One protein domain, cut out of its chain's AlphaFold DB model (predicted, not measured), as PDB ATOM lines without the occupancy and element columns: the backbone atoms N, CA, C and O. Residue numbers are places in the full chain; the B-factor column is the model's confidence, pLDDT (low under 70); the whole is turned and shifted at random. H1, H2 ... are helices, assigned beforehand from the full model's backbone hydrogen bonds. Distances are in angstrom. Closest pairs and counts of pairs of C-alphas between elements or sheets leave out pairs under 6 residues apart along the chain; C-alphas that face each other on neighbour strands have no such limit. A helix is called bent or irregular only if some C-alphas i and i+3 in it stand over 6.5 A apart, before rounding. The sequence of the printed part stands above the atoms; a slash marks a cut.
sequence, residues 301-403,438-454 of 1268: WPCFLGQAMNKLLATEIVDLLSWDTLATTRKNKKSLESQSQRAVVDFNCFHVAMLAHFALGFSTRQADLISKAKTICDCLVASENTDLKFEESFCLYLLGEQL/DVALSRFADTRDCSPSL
ATOM      1  N   TRP A 301      10.203  10.004  24.497       84.44
ATOM      2  CA  TRP A 301      11.368  10.730  24.985       84.44
ATOM      3  C   TRP A 301      12.229  11.355  23.874       84.44
ATOM      4  O   TRP A 301      12.515  12.553  23.982       84.44
ATOM      5  N   PRO A 302      12.610  10.635  22.794       79.75
ATOM      6  CA  PRO A 302      13.387  11.214  21.697       79.75
ATOM      7  C   PRO A 302      12.702  12.410  21.024       79.75
ATOM      8  O   PRO A 302      13.364  13.408  20.723       79.75
ATOM      9  N   CYS A 303      11.381  12.366  20.811       82.25
ATOM     10  CA  CYS A 303      10.663  13.495  20.223       82.25
ATOM     11  C   CYS A 303      10.535  14.668  21.205       82.25
ATOM     12  O   CYS A 303      10.810  15.808  20.821       82.25
ATOM     13  N   PHE A 304      10.178  14.411  22.470       88.06
ATOM     14  CA  PHE A 304      10.050  15.451  23.497       88.06
ATOM     15  C   PHE A 304      11.378  16.179  23.758       88.06
ATOM     16  O   PHE A 304      11.452  17.405  23.617       88.06
ATOM     17  N   LEU A 305      12.446  15.438  24.068       86.56
ATOM     18  CA  LEU A 305      13.760  16.018  24.355       86.56
ATOM     19  C   LEU A 305      14.363  16.667  23.102       86.56
ATOM     20  O   LEU A 305      14.889  17.777  23.176       86.56
ATOM     21  N   GLY A 306      14.184  16.050  21.929       83.94
ATOM     22  CA  GLY A 306      14.561  16.646  20.650       83.94
ATOM     23  C   GLY A 306      13.856  17.981  20.378       83.94
ATOM     24  O   GLY A 306      14.488  18.912  19.878       83.94
ATOM     25  N   GLN A 307      12.575  18.132  20.725       87.00
ATOM     26  CA  GLN A 307      11.874  19.418  20.619       87.00
ATOM     27  C   GLN A 307      12.365  20.443  21.649       87.00
ATOM     28  O   GLN A 307      12.530  21.611  21.293       87.00
ATOM     29  N   ALA A 308      12.647  20.023  22.885       88.94
ATOM     30  CA  ALA A 308      13.178  20.897  23.929       88.94
ATOM     31  C   ALA A 308      14.570  21.446  23.562       88.94
ATOM     32  O   ALA A 308      14.766  22.659  23.549       88.94
ATOM     33  N   MET A 309      15.512  20.590  23.153       86.00
ATOM     34  CA  MET A 309      16.877  21.002  22.783       86.00
ATOM     35  C   MET A 309      16.937  21.918  21.546       86.00
ATOM     36  O   MET A 309      17.917  22.633  21.368       86.00
ATOM     37  N   ASN A 310      15.897  21.957  20.704       85.06
ATOM     38  CA  ASN A 310      15.790  22.940  19.615       85.06
ATOM     39  C   ASN A 310      15.314  24.336  20.075       85.06
ATOM     40  O   ASN A 310      15.329  25.268  19.272       85.06
ATOM     41  N   LYS A 311      14.873  24.481  21.332       85.81
ATOM     42  CA  LYS A 311      14.358  25.724  21.941       85.81
ATOM     43  C   LYS A 311      15.275  26.284  23.041       85.81
ATOM     44  O   LYS A 311      15.023  27.381  23.539       85.81
ATOM     45  N   LEU A 312      16.307  25.533  23.429       88.06
ATOM     46  CA  LEU A 312      17.289  25.904  24.449       88.06
ATOM     47  C   LEU A 312      18.532  26.576  23.835       88.06
ATOM     48  O   LEU A 312      18.874  26.355  22.672       88.06
ATOM     49  N   LEU A 313      19.210  27.387  24.644       87.88
ATOM     50  CA  LEU A 313      20.541  27.941  24.386       87.88
ATOM     51  C   LEU A 313      21.640  26.882  24.588       87.88
ATOM     52  O   LEU A 313      21.421  25.875  25.264       87.88
ATOM     53  N   ALA A 314      22.844  27.114  24.058       86.19
ATOM     54  CA  ALA A 314      23.986  26.233  24.303       86.19
ATOM     55  C   ALA A 314      24.357  26.201  25.798       86.19
ATOM     56  O   ALA A 314      24.624  25.127  26.333       86.19
ATOM     57  N   THR A 315      24.293  27.347  26.488       87.12
ATOM     58  CA  THR A 315      24.410  27.430  27.959       87.12
ATOM     59  C   THR A 315      23.371  26.569  28.680       87.12
ATOM     60  O   THR A 315      23.730  25.687  29.454       87.12
ATOM     61  N   GLU A 316      22.086  26.765  28.372       89.25
ATOM     62  CA  GLU A 316      20.973  26.034  28.991       89.25
ATOM     63  C   GLU A 316      21.062  24.515  28.756       89.25
ATOM     64  O   GLU A 316      20.690  23.744  29.635       89.25
ATOM     65  N   ILE A 317      21.577  24.067  27.602       88.69
ATOM     66  CA  ILE A 317      21.814  22.642  27.309       88.69
ATOM     67  C   ILE A 317      22.974  22.085  28.139       88.69
ATOM     68  O   ILE A 317      22.860  20.973  28.659       88.69
ATOM     69  N   VAL A 318      24.079  22.825  28.266       88.00
ATOM     70  CA  VAL A 318      25.261  22.406  29.041       88.00
ATOM     71  C   VAL A 318      24.931  22.280  30.533       88.00
ATOM     72  O   VAL A 318      25.349  21.308  31.158       88.00
ATOM     73  N   ASP A 319      24.125  23.193  31.080       85.56
ATOM     74  CA  ASP A 319      23.710  23.174  32.490       85.56
ATOM     75  C   ASP A 319      22.560  22.183  32.797       85.56
ATOM     76  O   ASP A 319      22.294  21.892  33.965       85.56
ATOM     77  N   LEU A 320      21.886  21.629  31.775       85.62
ATOM     78  CA  LEU A 320      20.703  20.766  31.934       85.62
ATOM     79  C   LEU A 320      20.995  19.442  32.665       85.62
ATOM     80  O   LEU A 320      20.187  18.989  33.477       85.62
ATOM     81  N   LEU A 321      22.123  18.798  32.339       83.62
ATOM     82  CA  LEU A 321      22.536  17.470  32.815       83.62
ATOM     83  C   LEU A 321      24.071  17.350  32.836       83.62
ATOM     84  O   LEU A 321      24.770  17.999  32.065       83.62
ATOM     85  N   SER A 322      24.612  16.430  33.640       85.31
ATOM     86  CA  SER A 322      26.021  16.007  33.557       85.31
ATOM     87  C   SER A 322      26.253  15.066  32.362       85.31
ATOM     88  O   SER A 322      26.466  13.862  32.513       85.31
ATOM     89  N   TRP A 323      26.180  15.621  31.148       85.25
ATOM     90  CA  TRP A 323      26.237  14.879  29.881       85.25
ATOM     91  C   TRP A 323      27.488  14.005  29.717       85.25
ATOM     92  O   TRP A 323      27.378  12.886  29.219       85.25
ATOM     93  N   ASP A 324      28.654  14.477  30.169       81.00
ATOM     94  CA  ASP A 324      29.899  13.695  30.216       81.00
ATOM     95  C   ASP A 324      29.725  12.387  31.008       81.00
ATOM     96  O   ASP A 324      29.978  11.292  30.505       81.00
ATOM     97  N   THR A 325      29.203  12.497  32.227       82.44
ATOM     98  CA  THR A 325      28.974  11.388  33.148       82.44
ATOM     99  C   THR A 325      27.937  10.428  32.559       82.44
ATOM    100  O   THR A 325      28.195   9.225  32.486       82.44
ATOM    101  N   LEU A 326      26.822  10.947  32.025       82.12
ATOM    102  CA  LEU A 326      25.786  10.139  31.367       82.12
ATOM    103  C   LEU A 326      26.341   9.353  30.162       82.12
ATOM    104  O   LEU A 326      26.003   8.183  29.974       82.12
ATOM    105  N   ALA A 327      27.233   9.958  29.369       82.31
ATOM    106  CA  ALA A 327      27.889   9.298  28.239       82.31
ATOM    107  C   ALA A 327      28.802   8.146  28.703       82.31
ATOM    108  O   ALA A 327      28.775   7.057  28.119       82.31
ATOM    109  N   THR A 328      29.556   8.339  29.794       80.69
ATOM    110  CA  THR A 328      30.394   7.268  30.364       80.69
ATOM    111  C   THR A 328      29.569   6.108  30.938       80.69
ATOM    112  O   THR A 328      29.936   4.950  30.728       80.69
ATOM    113  N   THR A 329      28.407   6.366  31.552       75.69
ATOM    114  CA  THR A 329      27.496   5.303  32.024       75.69
ATOM    115  C   THR A 329      26.815   4.568  30.858       75.69
ATOM    116  O   THR A 329      26.739   3.332  30.861       75.69
ATOM    117  N   ARG A 330      26.428   5.275  29.782       72.31
ATOM    118  CA  ARG A 330      25.918   4.669  28.530       72.31
ATOM    119  C   ARG A 330      26.933   3.715  27.881       72.31
ATOM    120  O   ARG A 330      26.531   2.717  27.277       72.31
ATOM    121  N   LYS A 331      28.238   3.985  28.011       74.25
ATOM    122  CA  LYS A 331      29.325   3.141  27.474       74.25
ATOM    123  C   LYS A 331      29.378   1.753  28.134       74.25
ATOM    124  O   LYS A 331      29.724   0.774  27.472       74.25
ATOM    125  N   ASN A 332      28.973   1.627  29.401       67.19
ATOM    126  CA  ASN A 332      28.880   0.338  30.089       67.19
ATOM    127  C   ASN A 332      27.568  -0.391  29.738       67.19
ATOM    128  O   ASN A 332      26.523  -0.161  30.340       67.19
ATOM    129  N   LYS A 333      27.617  -1.323  28.779       62.28
ATOM    130  CA  LYS A 333      26.427  -2.017  28.242       62.28
ATOM    131  C   LYS A 333      25.716  -2.993  29.211       62.28
ATOM    132  O   LYS A 333      24.790  -3.669  28.773       62.28
ATOM    133  N   LYS A 334      26.113  -3.088  30.492       61.12
ATOM    134  CA  LYS A 334      25.635  -4.126  31.436       61.12
ATOM    135  C   LYS A 334      24.689  -3.678  32.565       61.12
ATOM    136  O   LYS A 334      24.131  -4.561  33.207       61.12
ATOM    137  N   SER A 335      24.499  -2.383  32.848       64.81
ATOM    138  CA  SER A 335      23.604  -1.945  33.943       64.81
ATOM    139  C   SER A 335      22.175  -1.634  33.474       64.81
ATOM    140  O   SER A 335      21.961  -1.228  32.331       64.81
ATOM    141  N   LEU A 336      21.202  -1.794  34.380       56.25
ATOM    142  CA  LEU A 336      19.791  -1.441  34.160       56.25
ATOM    143  C   LEU A 336      19.613   0.072  33.944       56.25
ATOM    144  O   LEU A 336      18.933   0.493  33.016       56.25
ATOM    145  N   GLU A 337      20.328   0.885  34.722       61.50
ATOM    146  CA  GLU A 337      20.424   2.343  34.557       61.50
ATOM    147  C   GLU A 337      20.858   2.733  33.128       61.50
ATOM    148  O   GLU A 337      20.265   3.606  32.498       61.50
ATOM    149  N   SER A 338      21.830   2.007  32.559       60.62
ATOM    150  CA  SER A 338      22.311   2.194  31.183       60.62
ATOM    151  C   SER A 338      21.281   1.756  30.124       60.62
ATOM    152  O   SER A 338      21.403   2.125  28.956       60.62
ATOM    153  N   GLN A 339      20.250   0.984  30.489       64.62
ATOM    154  CA  GLN A 339      19.104   0.691  29.617       64.62
ATOM    155  C   GLN A 339      18.072   1.828  29.663       64.62
ATOM    156  O   GLN A 339      17.709   2.329  28.600       64.62
ATOM    157  N   SER A 340      17.694   2.324  30.849       68.94
ATOM    158  CA  SER A 340      16.813   3.500  30.982       68.94
ATOM    159  C   SER A 340      17.409   4.744  30.310       68.94
ATOM    160  O   SER A 340      16.742   5.406  29.519       68.94
ATOM    161  N   GLN A 341      18.710   4.995  30.494       70.75
ATOM    162  CA  GLN A 341      19.443   6.070  29.807       70.75
ATOM    163  C   GLN A 341      19.381   5.973  28.270       70.75
ATOM    164  O   GLN A 341      19.425   7.006  27.604       70.75
ATOM    165  N   ARG A 342      19.264   4.767  27.687       70.88
ATOM    166  CA  ARG A 342      19.093   4.582  26.230       70.88
ATOM    167  C   ARG A 342      17.659   4.794  25.749       70.88
ATOM    168  O   ARG A 342      17.487   5.129  24.583       70.88
ATOM    169  N   ALA A 343      16.661   4.603  26.612       71.00
ATOM    170  CA  ALA A 343      15.260   4.878  26.292       71.00
ATOM    171  C   ALA A 343      14.922   6.379  26.381       71.00
ATOM    172  O   ALA A 343      14.115   6.874  25.599       71.00
ATOM    173  N   VAL A 344      15.556   7.100  27.314       75.19
ATOM    174  CA  VAL A 344      15.297   8.528  27.586       75.19
ATOM    175  C   VAL A 344      16.138   9.463  26.716       75.19
ATOM    176  O   VAL A 344      15.653  10.501  26.272       75.19
ATOM    177  N   VAL A 345      17.407   9.119  26.476       78.19
ATOM    178  CA  VAL A 345      18.348   9.968  25.735       78.19
ATOM    179  C   VAL A 345      18.872   9.192  24.533       78.19
ATOM    180  O   VAL A 345      19.596   8.204  24.673       78.19
ATOM    181  N   ASP A 346      18.506   9.629  23.333       80.69
ATOM    182  CA  ASP A 346      18.933   8.993  22.089       80.69
ATOM    183  C   ASP A 346      20.302   9.517  21.600       80.69
ATOM    184  O   ASP A 346      20.923  10.393  22.212       80.69
ATOM    185  N   PHE A 347      20.785   8.970  20.482       82.38
ATOM    186  CA  PHE A 347      22.021   9.423  19.835       82.38
ATOM    187  C   PHE A 347      21.971  10.913  19.463       82.38
ATOM    188  O   PHE A 347      22.945  11.638  19.669       82.38
ATOM    189  N   ASN A 348      20.834  11.385  18.939       83.19
ATOM    190  CA  ASN A 348      20.688  12.762  18.473       83.19
ATOM    191  C   ASN A 348      20.789  13.762  19.633       83.19
ATOM    192  O   ASN A 348      21.461  14.782  19.491       83.19
ATOM    193  N   CYS A 349      20.196  13.459  20.790       84.69
ATOM    194  CA  CYS A 349      20.297  14.293  21.987       84.69
ATOM    195  C   CYS A 349      21.749  14.411  22.474       84.69
ATOM    196  O   CYS A 349      22.224  15.519  22.718       84.69
ATOM    197  N   PHE A 350      22.501  13.304  22.529       86.06
ATOM    198  CA  PHE A 350      23.931  13.351  22.862       86.06
ATOM    199  C   PHE A 350      24.768  14.111  21.819       86.06
ATOM    200  O   PHE A 350      25.666  14.860  22.198       86.06
ATOM    201  N   HIS A 351      24.479  13.971  20.522       86.69
ATOM    202  CA  HIS A 351      25.176  14.712  19.467       86.69
ATOM    203  C   HIS A 351      24.880  16.224  19.529       86.69
ATOM    204  O   HIS A 351      25.792  17.039  19.395       86.69
ATOM    205  N   VAL A 352      23.637  16.630  19.824       88.44
ATOM    206  CA  VAL A 352      23.293  18.046  20.059       88.44
ATOM    207  C   VAL A 352      23.947  18.569  21.344       88.44
ATOM    208  O   VAL A 352      24.461  19.685  21.337       88.44
ATOM    209  N   ALA A 353      24.010  17.774  22.418       89.12
ATOM    210  CA  ALA A 353      24.731  18.145  23.638       89.12
ATOM    211  C   ALA A 353      26.243  18.301  23.399       89.12
ATOM    212  O   ALA A 353      26.845  19.251  23.899       89.12
ATOM    213  N   MET A 354      26.853  17.419  22.601       90.25
ATOM    214  CA  MET A 354      28.248  17.517  22.160       90.25
ATOM    215  C   MET A 354      28.489  18.816  21.377       90.25
ATOM    216  O   MET A 354      29.415  19.558  21.701       90.25
ATOM    217  N   LEU A 355      27.627  19.134  20.402       89.12
ATOM    218  CA  LEU A 355      27.704  20.386  19.641       89.12
ATOM    219  C   LEU A 355      27.481  21.626  20.521       89.12
ATOM    220  O   LEU A 355      28.139  22.635  20.289       89.12
ATOM    221  N   ALA A 356      26.624  21.564  21.546       89.75
ATOM    222  CA  ALA A 356      26.435  22.659  22.502       89.75
ATOM    223  C   ALA A 356      27.696  22.900  23.353       89.75
ATOM    224  O   ALA A 356      28.172  24.032  23.434       89.75
ATOM    225  N   HIS A 357      28.297  21.840  23.911       89.19
ATOM    226  CA  HIS A 357      29.578  21.926  24.627       89.19
ATOM    227  C   HIS A 357      30.699  22.466  23.725       89.19
ATOM    228  O   HIS A 357      31.503  23.288  24.159       89.19
ATOM    229  N   PHE A 358      30.733  22.044  22.459       89.62
ATOM    230  CA  PHE A 358      31.720  22.487  21.479       89.62
ATOM    231  C   PHE A 358      31.533  23.963  21.086       89.62
ATOM    232  O   PHE A 358      32.482  24.742  21.158       89.62
ATOM    233  N   ALA A 359      30.314  24.381  20.732       88.19
ATOM    234  CA  ALA A 359      29.992  25.757  20.346       88.19
ATOM    235  C   ALA A 359      30.178  26.750  21.506       88.19
ATOM    236  O   ALA A 359      30.728  27.840  21.313       88.19
ATOM    237  N   LEU A 360      29.780  26.367  22.727       87.88
ATOM    238  CA  LEU A 360      30.001  27.161  23.935       87.88
ATOM    239  C   LEU A 360      31.486  27.182  24.326       87.88
ATOM    240  O   LEU A 360      32.016  28.243  24.644       87.88
ATOM    241  N   GLY A 361      32.182  26.045  24.243       85.62
ATOM    242  CA  GLY A 361      33.622  25.943  24.492       85.62
ATOM    243  C   GLY A 361      34.455  26.779  23.520       85.62
ATOM    244  O   GLY A 361      35.395  27.450  23.946       85.62
ATOM    245  N   PHE A 362      34.068  26.826  22.242       85.06
ATOM    246  CA  PHE A 362      34.702  27.680  21.237       85.06
ATOM    247  C   PHE A 362      34.444  29.171  21.511       85.06
ATOM    248  O   PHE A 362      35.389  29.957  21.615       85.06
ATOM    249  N   SER A 363      33.179  29.567  21.695       84.56
ATOM    250  CA  SER A 363      32.797  30.978  21.861       84.56
ATOM    251  C   SER A 363      33.305  31.606  23.171       84.56
ATOM    252  O   SER A 363      33.724  32.768  23.180       84.56
ATOM    253  N   THR A 364      33.351  30.829  24.260       81.88
ATOM    254  CA  THR A 364      33.894  31.228  25.576       81.88
ATOM    255  C   THR A 364      35.384  30.913  25.759       81.88
ATOM    256  O   THR A 364      35.989  31.395  26.716       81.88
ATOM    257  N   ARG A 365      36.000  30.155  24.836       81.31
ATOM    258  CA  ARG A 365      37.415  29.717  24.871       81.31
ATOM    259  C   ARG A 365      37.759  28.851  26.089       81.31
ATOM    260  O   ARG A 365      38.849  28.956  26.660       81.31
ATOM    261  N   GLN A 366      36.822  27.996  26.494       82.00
ATOM    262  CA  GLN A 366      36.968  27.069  27.615       82.00
ATOM    263  C   GLN A 366      37.360  25.677  27.111       82.00
ATOM    264  O   GLN A 366      36.522  24.916  26.627       82.00
ATOM    265  N   ALA A 367      38.641  25.330  27.267       81.12
ATOM    266  CA  ALA A 367      39.167  24.010  26.908       81.12
ATOM    267  C   ALA A 367      38.448  22.867  27.651       81.12
ATOM    268  O   ALA A 367      38.267  21.795  27.083       81.12
ATOM    269  N   ASP A 368      37.962  23.109  28.872       84.75
ATOM    270  CA  ASP A 368      37.226  22.122  29.673       84.75
ATOM    271  C   ASP A 368      35.911  21.687  29.000       84.75
ATOM    272  O   ASP A 368      35.562  20.506  29.014       84.75
ATOM    273  N   LEU A 369      35.203  22.614  28.341       85.94
ATOM    274  CA  LEU A 369      33.989  22.309  27.576       85.94
ATOM    275  C   LEU A 369      34.307  21.557  26.275       85.94
ATOM    276  O   LEU A 369      33.580  20.635  25.912       85.94
ATOM    277  N   ILE A 370      35.421  21.883  25.611       85.94
ATOM    278  CA  ILE A 370      35.891  21.163  24.413       85.94
ATOM    279  C   ILE A 370      36.344  19.736  24.786       85.94
ATOM    280  O   ILE A 370      36.038  18.780  24.077       85.94
ATOM    281  N   SER A 371      36.983  19.562  25.947       86.06
ATOM    282  CA  SER A 371      37.354  18.255  26.509       86.06
ATOM    283  C   SER A 371      36.125  17.411  26.885       86.06
ATOM    284  O   SER A 371      36.061  16.218  26.571       86.06
ATOM    285  N   LYS A 372      35.079  18.026  27.458       88.62
ATOM    286  CA  LYS A 372      33.768  17.375  27.648       88.62
ATOM    287  C   LYS A 372      33.118  16.980  26.319       88.62
ATOM    288  O   LYS A 372      32.643  15.852  26.205       88.62
ATOM    289  N   ALA A 373      33.143  17.849  25.304       89.56
ATOM    290  CA  ALA A 373      32.640  17.523  23.968       89.56
ATOM    291  C   ALA A 373      33.379  16.311  23.371       89.56
ATOM    292  O   ALA A 373      32.725  15.369  22.919       89.56
ATOM    293  N   LYS A 374      34.718  16.267  23.472       88.50
ATOM    294  CA  LYS A 374      35.517  15.094  23.078       88.50
ATOM    295  C   LYS A 374      35.096  13.840  23.857       88.50
ATOM    296  O   LYS A 374      34.829  12.812  23.253       88.50
ATOM    297  N   THR A 375      34.950  13.934  25.179       87.50
ATOM    298  CA  THR A 375      34.549  12.806  26.045       87.50
ATOM    299  C   THR A 375      33.193  12.215  25.636       87.50
ATOM    300  O   THR A 375      33.024  10.994  25.627       87.50
ATOM    301  N   ILE A 376      32.233  13.065  25.253       87.56
ATOM    302  CA  ILE A 376      30.930  12.635  24.724       87.56
ATOM    303  C   ILE A 376      31.105  11.971  23.345       87.56
ATOM    304  O   ILE A 376      30.572  10.881  23.132       87.56
ATOM    305  N   CYS A 377      31.896  12.566  22.444       86.31
ATOM    306  CA  CYS A 377      32.209  12.015  21.118       86.31
ATOM    307  C   CYS A 377      32.833  10.607  21.205       86.31
ATOM    308  O   CYS A 377      32.316   9.656  20.614       86.31
ATOM    309  N   ASP A 378      33.873  10.442  22.026       85.06
ATOM    310  CA  ASP A 378      34.578   9.177  22.274       85.06
ATOM    311  C   ASP A 378      33.640   8.082  22.813       85.06
ATOM    312  O   ASP A 378      33.831   6.885  22.567       85.06
ATOM    313  N   CYS A 379      32.623   8.471  23.588       82.50
ATOM    314  CA  CYS A 379      31.624   7.548  24.115       82.50
ATOM    315  C   CYS A 379      30.580   7.155  23.063       82.50
ATOM    316  O   CYS A 379      30.201   5.986  23.041       82.50
ATOM    317  N   LEU A 380      30.178   8.071  22.172       79.50
ATOM    318  CA  LEU A 380      29.268   7.783  21.056       79.50
ATOM    319  C   LEU A 380      29.891   6.823  20.035       79.50
ATOM    320  O   LEU A 380      29.294   5.788  19.722       79.50
ATOM    321  N   VAL A 381      31.117   7.115  19.580       81.06
ATOM    322  CA  VAL A 381      31.869   6.254  18.648       81.06
ATOM    323  C   VAL A 381      32.019   4.843  19.230       81.06
ATOM    324  O   VAL A 381      31.741   3.853  18.552       81.06
ATOM    325  N   ALA A 382      32.373   4.737  20.516       76.25
ATOM    326  CA  ALA A 382      32.549   3.457  21.201       76.25
ATOM    327  C   ALA A 382      31.240   2.711  21.538       76.25
ATOM    328  O   ALA A 382      31.291   1.517  21.854       76.25
ATOM    329  N   SER A 383      30.073   3.369  21.523       68.44
ATOM    330  CA  SER A 383      28.797   2.722  21.854       68.44
ATOM    331  C   SER A 383      28.025   2.228  20.633       68.44
ATOM    332  O   SER A 383      27.417   1.156  20.723       68.44
ATOM    333  N   GLU A 384      28.036   2.977  19.525       62.50
ATOM    334  CA  GLU A 384      27.084   2.814  18.407       62.50
ATOM    335  C   GLU A 384      27.739   2.707  17.008       62.50
ATOM    336  O   GLU A 384      27.028   2.645  16.010       62.50
ATOM    337  N   ASN A 385      29.075   2.593  16.917       60.34
ATOM    338  CA  ASN A 385      29.841   2.384  15.668       60.34
ATOM    339  C   ASN A 385      29.662   3.479  14.582       60.34
ATOM    340  O   ASN A 385      29.892   3.225  13.398       60.34
ATOM    341  N   THR A 386      29.277   4.698  14.961       61.94
ATOM    342  CA  THR A 386      29.125   5.840  14.042       61.94
ATOM    343  C   THR A 386      30.458   6.541  13.751       61.94
ATOM    344  O   THR A 386      31.332   6.642  14.611       61.94
ATOM    345  N   ASP A 387      30.629   7.038  12.521       68.19
ATOM    346  CA  ASP A 387      31.897   7.604  12.037       68.19
ATOM    347  C   ASP A 387      32.044   9.115  12.331       68.19
ATOM    348  O   ASP A 387      32.060   9.936  11.418       68.19
ATOM    349  N   LEU A 388      32.155   9.484  13.614       78.56
ATOM    350  CA  LEU A 388      32.365  10.873  14.084       78.56
ATOM    351  C   LEU A 388      33.853  11.299  14.111       78.56
ATOM    352  O   LEU A 388      34.266  12.152  14.899       78.56
ATOM    353  N   LYS A 389      34.707  10.685  13.276       73.12
ATOM    354  CA  LYS A 389      36.165  10.927  13.299       73.12
ATOM    355  C   LYS A 389      36.555  12.362  12.943       73.12
ATOM    356  O   LYS A 389      37.642  12.803  13.319       73.12
ATOM    357  N   PHE A 390      35.712  13.080  12.204       80.88
ATOM    358  CA  PHE A 390      35.946  14.481  11.853       80.88
ATOM    359  C   PHE A 390      35.785  15.380  13.085       80.88
ATOM    360  O   PHE A 390      36.688  16.149  13.406       80.88
ATOM    361  N   GLU A 391      34.686  15.215  13.819       83.00
ATOM    362  CA  GLU A 391      34.387  15.916  15.065       83.00
ATOM    363  C   GLU A 391      35.427  15.603  16.150       83.00
ATOM    364  O   GLU A 391      35.932  16.521  16.797       83.00
ATOM    365  N   GLU A 392      35.819  14.331  16.298       80.06
ATOM    366  CA  GLU A 392      36.895  13.910  17.207       80.06
ATOM    367  C   GLU A 392      38.231  14.591  16.855       80.06
ATOM    368  O   GLU A 392      38.867  15.209  17.715       80.06
ATOM    369  N   SER A 393      38.629  14.548  15.576       77.06
ATOM    370  CA  SER A 393      39.863  15.181  15.089       77.06
ATOM    371  C   SER A 393      39.846  16.703  15.260       77.06
ATOM    372  O   SER A 393      40.885  17.304  15.532       77.06
ATOM    373  N   PHE A 394      38.681  17.342  15.123       82.75
ATOM    374  CA  PHE A 394      38.550  18.788  15.286       82.75
ATOM    375  C   PHE A 394      38.563  19.206  16.767       82.75
ATOM    376  O   PHE A 394      39.169  20.224  17.103       82.75
ATOM    377  N   CYS A 395      38.014  18.387  17.673       82.62
ATOM    378  CA  CYS A 395      38.196  18.565  19.119       82.62
ATOM    379  C   CYS A 395      39.680  18.472  19.510       82.62
ATOM    380  O   CYS A 395      40.182  19.357  20.201       82.62
ATOM    381  N   LEU A 396      40.399  17.450  19.026       80.06
ATOM    382  CA  LEU A 396      41.846  17.284  19.245       80.06
ATOM    383  C   LEU A 396      42.649  18.490  18.730       80.06
ATOM    384  O   LEU A 396      43.498  19.024  19.444       80.06
ATOM    385  N   TYR A 397      42.325  18.975  17.527       81.06
ATOM    386  CA  TYR A 397      42.950  20.155  16.928       81.06
ATOM    387  C   TYR A 397      42.745  21.434  17.761       81.06
ATOM    388  O   TYR A 397      43.692  22.196  17.950       81.06
ATOM    389  N   LEU A 398      41.540  21.666  18.300       78.81
ATOM    390  CA  LEU A 398      41.263  22.820  19.170       78.81
ATOM    391  C   LEU A 398      41.883  22.698  20.572       78.81
ATOM    392  O   LEU A 398      42.155  23.720  21.202       78.81
ATOM    393  N   LEU A 399      42.126  21.475  21.053       79.94
ATOM    394  CA  LEU A 399      42.874  21.204  22.288       79.94
ATOM    395  C   LEU A 399      44.402  21.295  22.094       79.94
ATOM    396  O   LEU A 399      45.132  21.410  23.076       79.94
ATOM    397  N   GLY A 400      44.883  21.314  20.845       66.69
ATOM    398  CA  GLY A 400      46.292  21.505  20.487       66.69
ATOM    399  C   GLY A 400      47.100  20.216  20.292       66.69
ATOM    400  O   GLY A 400      48.323  20.284  20.172       66.69
ATOM    401  N   GLU A 401      46.452  19.050  20.240       57.19
ATOM    402  CA  GLU A 401      47.132  17.763  20.054       57.19
ATOM    403  C   GLU A 401      47.409  17.489  18.564       57.19
ATOM    404  O   GLU A 401      46.528  17.594  17.708       57.19
ATOM    405  N   GLN A 402      48.660  17.155  18.222       42.62
ATOM    406  CA  GLN A 402      49.066  16.943  16.829       42.62
ATOM    407  C   GLN A 402      48.628  15.569  16.299       42.62
ATOM    408  O   GLN A 402      49.003  14.530  16.840       42.62
ATOM    409  N   LEU A 403      47.915  15.573  15.167       37.38
ATOM    410  CA  LEU A 403      47.551  14.376  14.402       37.38
ATOM    411  C   LEU A 403      48.796  13.585  13.959       37.38
ATOM    412  O   LEU A 403      49.436  13.923  12.960       37.38
ATOM    413  N   ASP A 438      28.394  26.976   9.997       77.81
ATOM    414  CA  ASP A 438      27.120  26.555   9.417       77.81
ATOM    415  C   ASP A 438      26.497  25.339  10.145       77.81
ATOM    416  O   ASP A 438      25.278  25.177  10.085       77.81
ATOM    417  N   VAL A 439      27.278  24.542  10.896       78.06
ATOM    418  CA  VAL A 439      26.807  23.360  11.660       78.06
ATOM    419  C   VAL A 439      26.762  23.595  13.176       78.06
ATOM    420  O   VAL A 439      25.778  23.215  13.813       78.06
ATOM    421  N   ALA A 440      27.797  24.205  13.766       81.88
ATOM    422  CA  ALA A 440      27.918  24.327  15.225       81.88
ATOM    423  C   ALA A 440      27.396  25.672  15.769       81.88
ATOM    424  O   ALA A 440      26.473  25.696  16.582       81.88
ATOM    425  N   LEU A 441      27.952  26.800  15.312       84.00
ATOM    426  CA  LEU A 441      27.615  28.138  15.819       84.00
ATOM    427  C   LEU A 441      26.237  28.620  15.338       84.00
ATOM    428  O   LEU A 441      25.509  29.240  16.113       84.00
ATOM    429  N   SER A 442      25.833  28.276  14.107       82.81
ATOM    430  CA  SER A 442      24.485  28.529  13.565       82.81
ATOM    431  C   SER A 442      23.361  27.921  14.414       82.81
ATOM    432  O   SER A 442      22.204  28.358  14.335       82.81
ATOM    433  N   ARG A 443      23.666  26.889  15.208       80.12
ATOM    434  CA  ARG A 443      22.658  26.016  15.807       80.12
ATOM    435  C   ARG A 443      21.945  26.653  16.995       80.12
ATOM    436  O   ARG A 443      20.722  26.522  17.070       80.12
ATOM    437  N   PHE A 444      22.673  27.373  17.850       85.56
ATOM    438  CA  PHE A 444      22.184  27.924  19.120       85.56
ATOM    439  C   PHE A 444      22.205  29.458  19.112       85.56
ATOM    440  O   PHE A 444      23.137  30.076  18.597       85.56
ATOM    441  N   ALA A 445      21.159  30.093  19.650       82.00
ATOM    442  CA  ALA A 445      20.970  31.541  19.514       82.00
ATOM    443  C   ALA A 445      22.051  32.377  20.228       82.00
ATOM    444  O   ALA A 445      22.402  33.447  19.746       82.00
ATOM    445  N   ASP A 446      22.617  31.859  21.317       82.62
ATOM    446  CA  ASP A 446      23.696  32.455  22.111       82.62
ATOM    447  C   ASP A 446      25.092  32.333  21.473       82.62
ATOM    448  O   ASP A 446      26.016  33.032  21.889       82.62
ATOM    449  N   THR A 447      25.264  31.485  20.451       83.12
ATOM    450  CA  THR A 447      26.560  31.282  19.772       83.12
ATOM    451  C   THR A 447      26.607  31.789  18.328       83.12
ATOM    452  O   THR A 447      27.700  31.891  17.770       83.12
ATOM    453  N   ARG A 448      25.462  32.147  17.728       79.69
ATOM    454  CA  ARG A 448      25.343  32.601  16.323       79.69
ATOM    455  C   ARG A 448      26.217  33.796  15.962       79.69
ATOM    456  O   ARG A 448      26.807  33.803  14.886       79.69
ATOM    457  N   ASP A 449      26.323  34.769  16.861       78.00
ATOM    458  CA  ASP A 449      27.078  36.008  16.627       78.00
ATOM    459  C   ASP A 449      28.590  35.849  16.899       78.00
ATOM    460  O   ASP A 449      29.357  36.816  16.864       78.00
ATOM    461  N   CYS A 450      29.056  34.628  17.183       79.50
ATOM    462  CA  CYS A 450      30.473  34.342  17.355       79.50
ATOM    463  C   CYS A 450      31.193  34.285  15.997       79.50
ATOM    464  O   CYS A 450      30.770  33.589  15.075       79.50
ATOM    465  N   SER A 451      32.330  34.979  15.880       78.81
ATOM    466  CA  SER A 451      33.204  34.860  14.708       78.81
ATOM    467  C   SER A 451      33.723  33.418  14.590       78.81
ATOM    468  O   SER A 451      34.385  32.959  15.522       78.81
ATOM    469  N   PRO A 452      33.514  32.721  13.457       79.69
ATOM    470  CA  PRO A 452      33.959  31.339  13.283       79.69
ATOM    471  C   PRO A 452      35.473  31.209  13.053       79.69
ATOM    472  O   PRO A 452      35.942  30.115  12.763       79.69
ATOM    473  N   SER A 453      36.254  32.295  13.125       80.56
ATOM    474  CA  SER A 453      37.658  32.228  12.720       80.56
ATOM    475  C   SER A 453      38.548  31.513  13.739       80.56
ATOM    476  O   SER A 453      38.652  31.912  14.903       80.56
ATOM    477  N   LEU A 454      39.279  30.506  13.260       75.62
ATOM    478  CA  LEU A 454      40.272  29.753  14.025       75.62
ATOM    479  C   LEU A 454      41.453  30.644  14.430       75.62
ATOM    480  O   LEU A 454      41.941  30.554  15.556       75.62
TER     481      LEU A 454
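Overview. This is residues 301 to 403 and 438 to 454 of the 1268 residues of the protein "DUF4101 domain-containing protein" of Oryza nivara (UniProt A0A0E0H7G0). Two long helices, H5 and H6, form an antiparallel hairpin in the middle, and H7 folds back along H6. Shorter helices surround this hairpin: H1 runs beside the first part of H5, H2 and H8 cross H5, H3 packs along H6, and H4 joins up with H3 and H1 near the end where H5 begins. The printed part has 120 residues, with eight named helices, H1 to H8 in chain order, and no named strand; its class is all helix. It is compact, with a radius of gyration of the C-alphas of 14.0 A and spans of 43 by 35 by 21 A.

Along the chain. Find C-alpha 301 at (11.368, 10.730, 24.985); from there H1 runs to residue 309. Next come H2, residues 314 to 320, H3, residues 323 to 331, and H4, residues 337 to 344. H5 begins at C-alpha 347, at (22.021, 9.423, 19.835), and runs 25.5 A to residue 364. H6, residues 367 to 384, covers 25.8 A, and H7, residues 389 to 399, covers 15.2 A. Beyond the cut, H8 runs from residue 438 to C-alpha 443 at (22.658, 26.016, 15.807); it is only just irregular, with C-alphas 438 and 441 6.6 A apart.

Arrangement. Start at H5, the hub, which touches five other helices. It forms a hairpin with H6 at a shallow tilt of 18 degrees, and their closest C-alphas, Met 354 and Ala 373, are 4.7 A apart. H6 and H7 form a second hairpin, closest at Lys 374 and Cys 395, whose C-alphas are 5.9 A apart. H3 touches H6 and runs the same way at a shallow tilt of 23 degrees, with C-alphas 331 and 383 closest at 5.7 A. With residues 348 to 352 alone, H5 touches H1; the closest C-alphas, Gly 306 and Cys 349, are 6.3 A apart. With residues 353 to 360 alone it touches H2 at a steep tilt of 59 degrees, and C-alphas 314 and 356 come to 4.7 A. H8 is about perpendicular to H5, at 81 degrees, and touches its residues 355 to 359 alone, with C-alphas 359 and 441 closest at 5.6 A. H4 touches H3, with C-alphas 330 and 338 closest at 5.1 A. H1 and H7 are apart. In H1, H2, H3, H5, H6 and H7 every O i to N i+4 pair is within hydrogen-bond range; H4 has 3 of 4, and H8 has 0 of 2 beside 1 of 3 O i to N i+3 pairs.

Size, cuts and confidence. The C-alphas of Leu 336 and Ser 453, the two farthest apart, are 43.7 A apart. Residues 404 to 437 are not printed, and C-alphas 403 and 438 stand 24.3 A apart across that cut. The links printed whole are tight. Mean pLDDT of the printed part is 79.6; look for values under 70 at residues 332 to 340, 383 to 387 and 400 to 403.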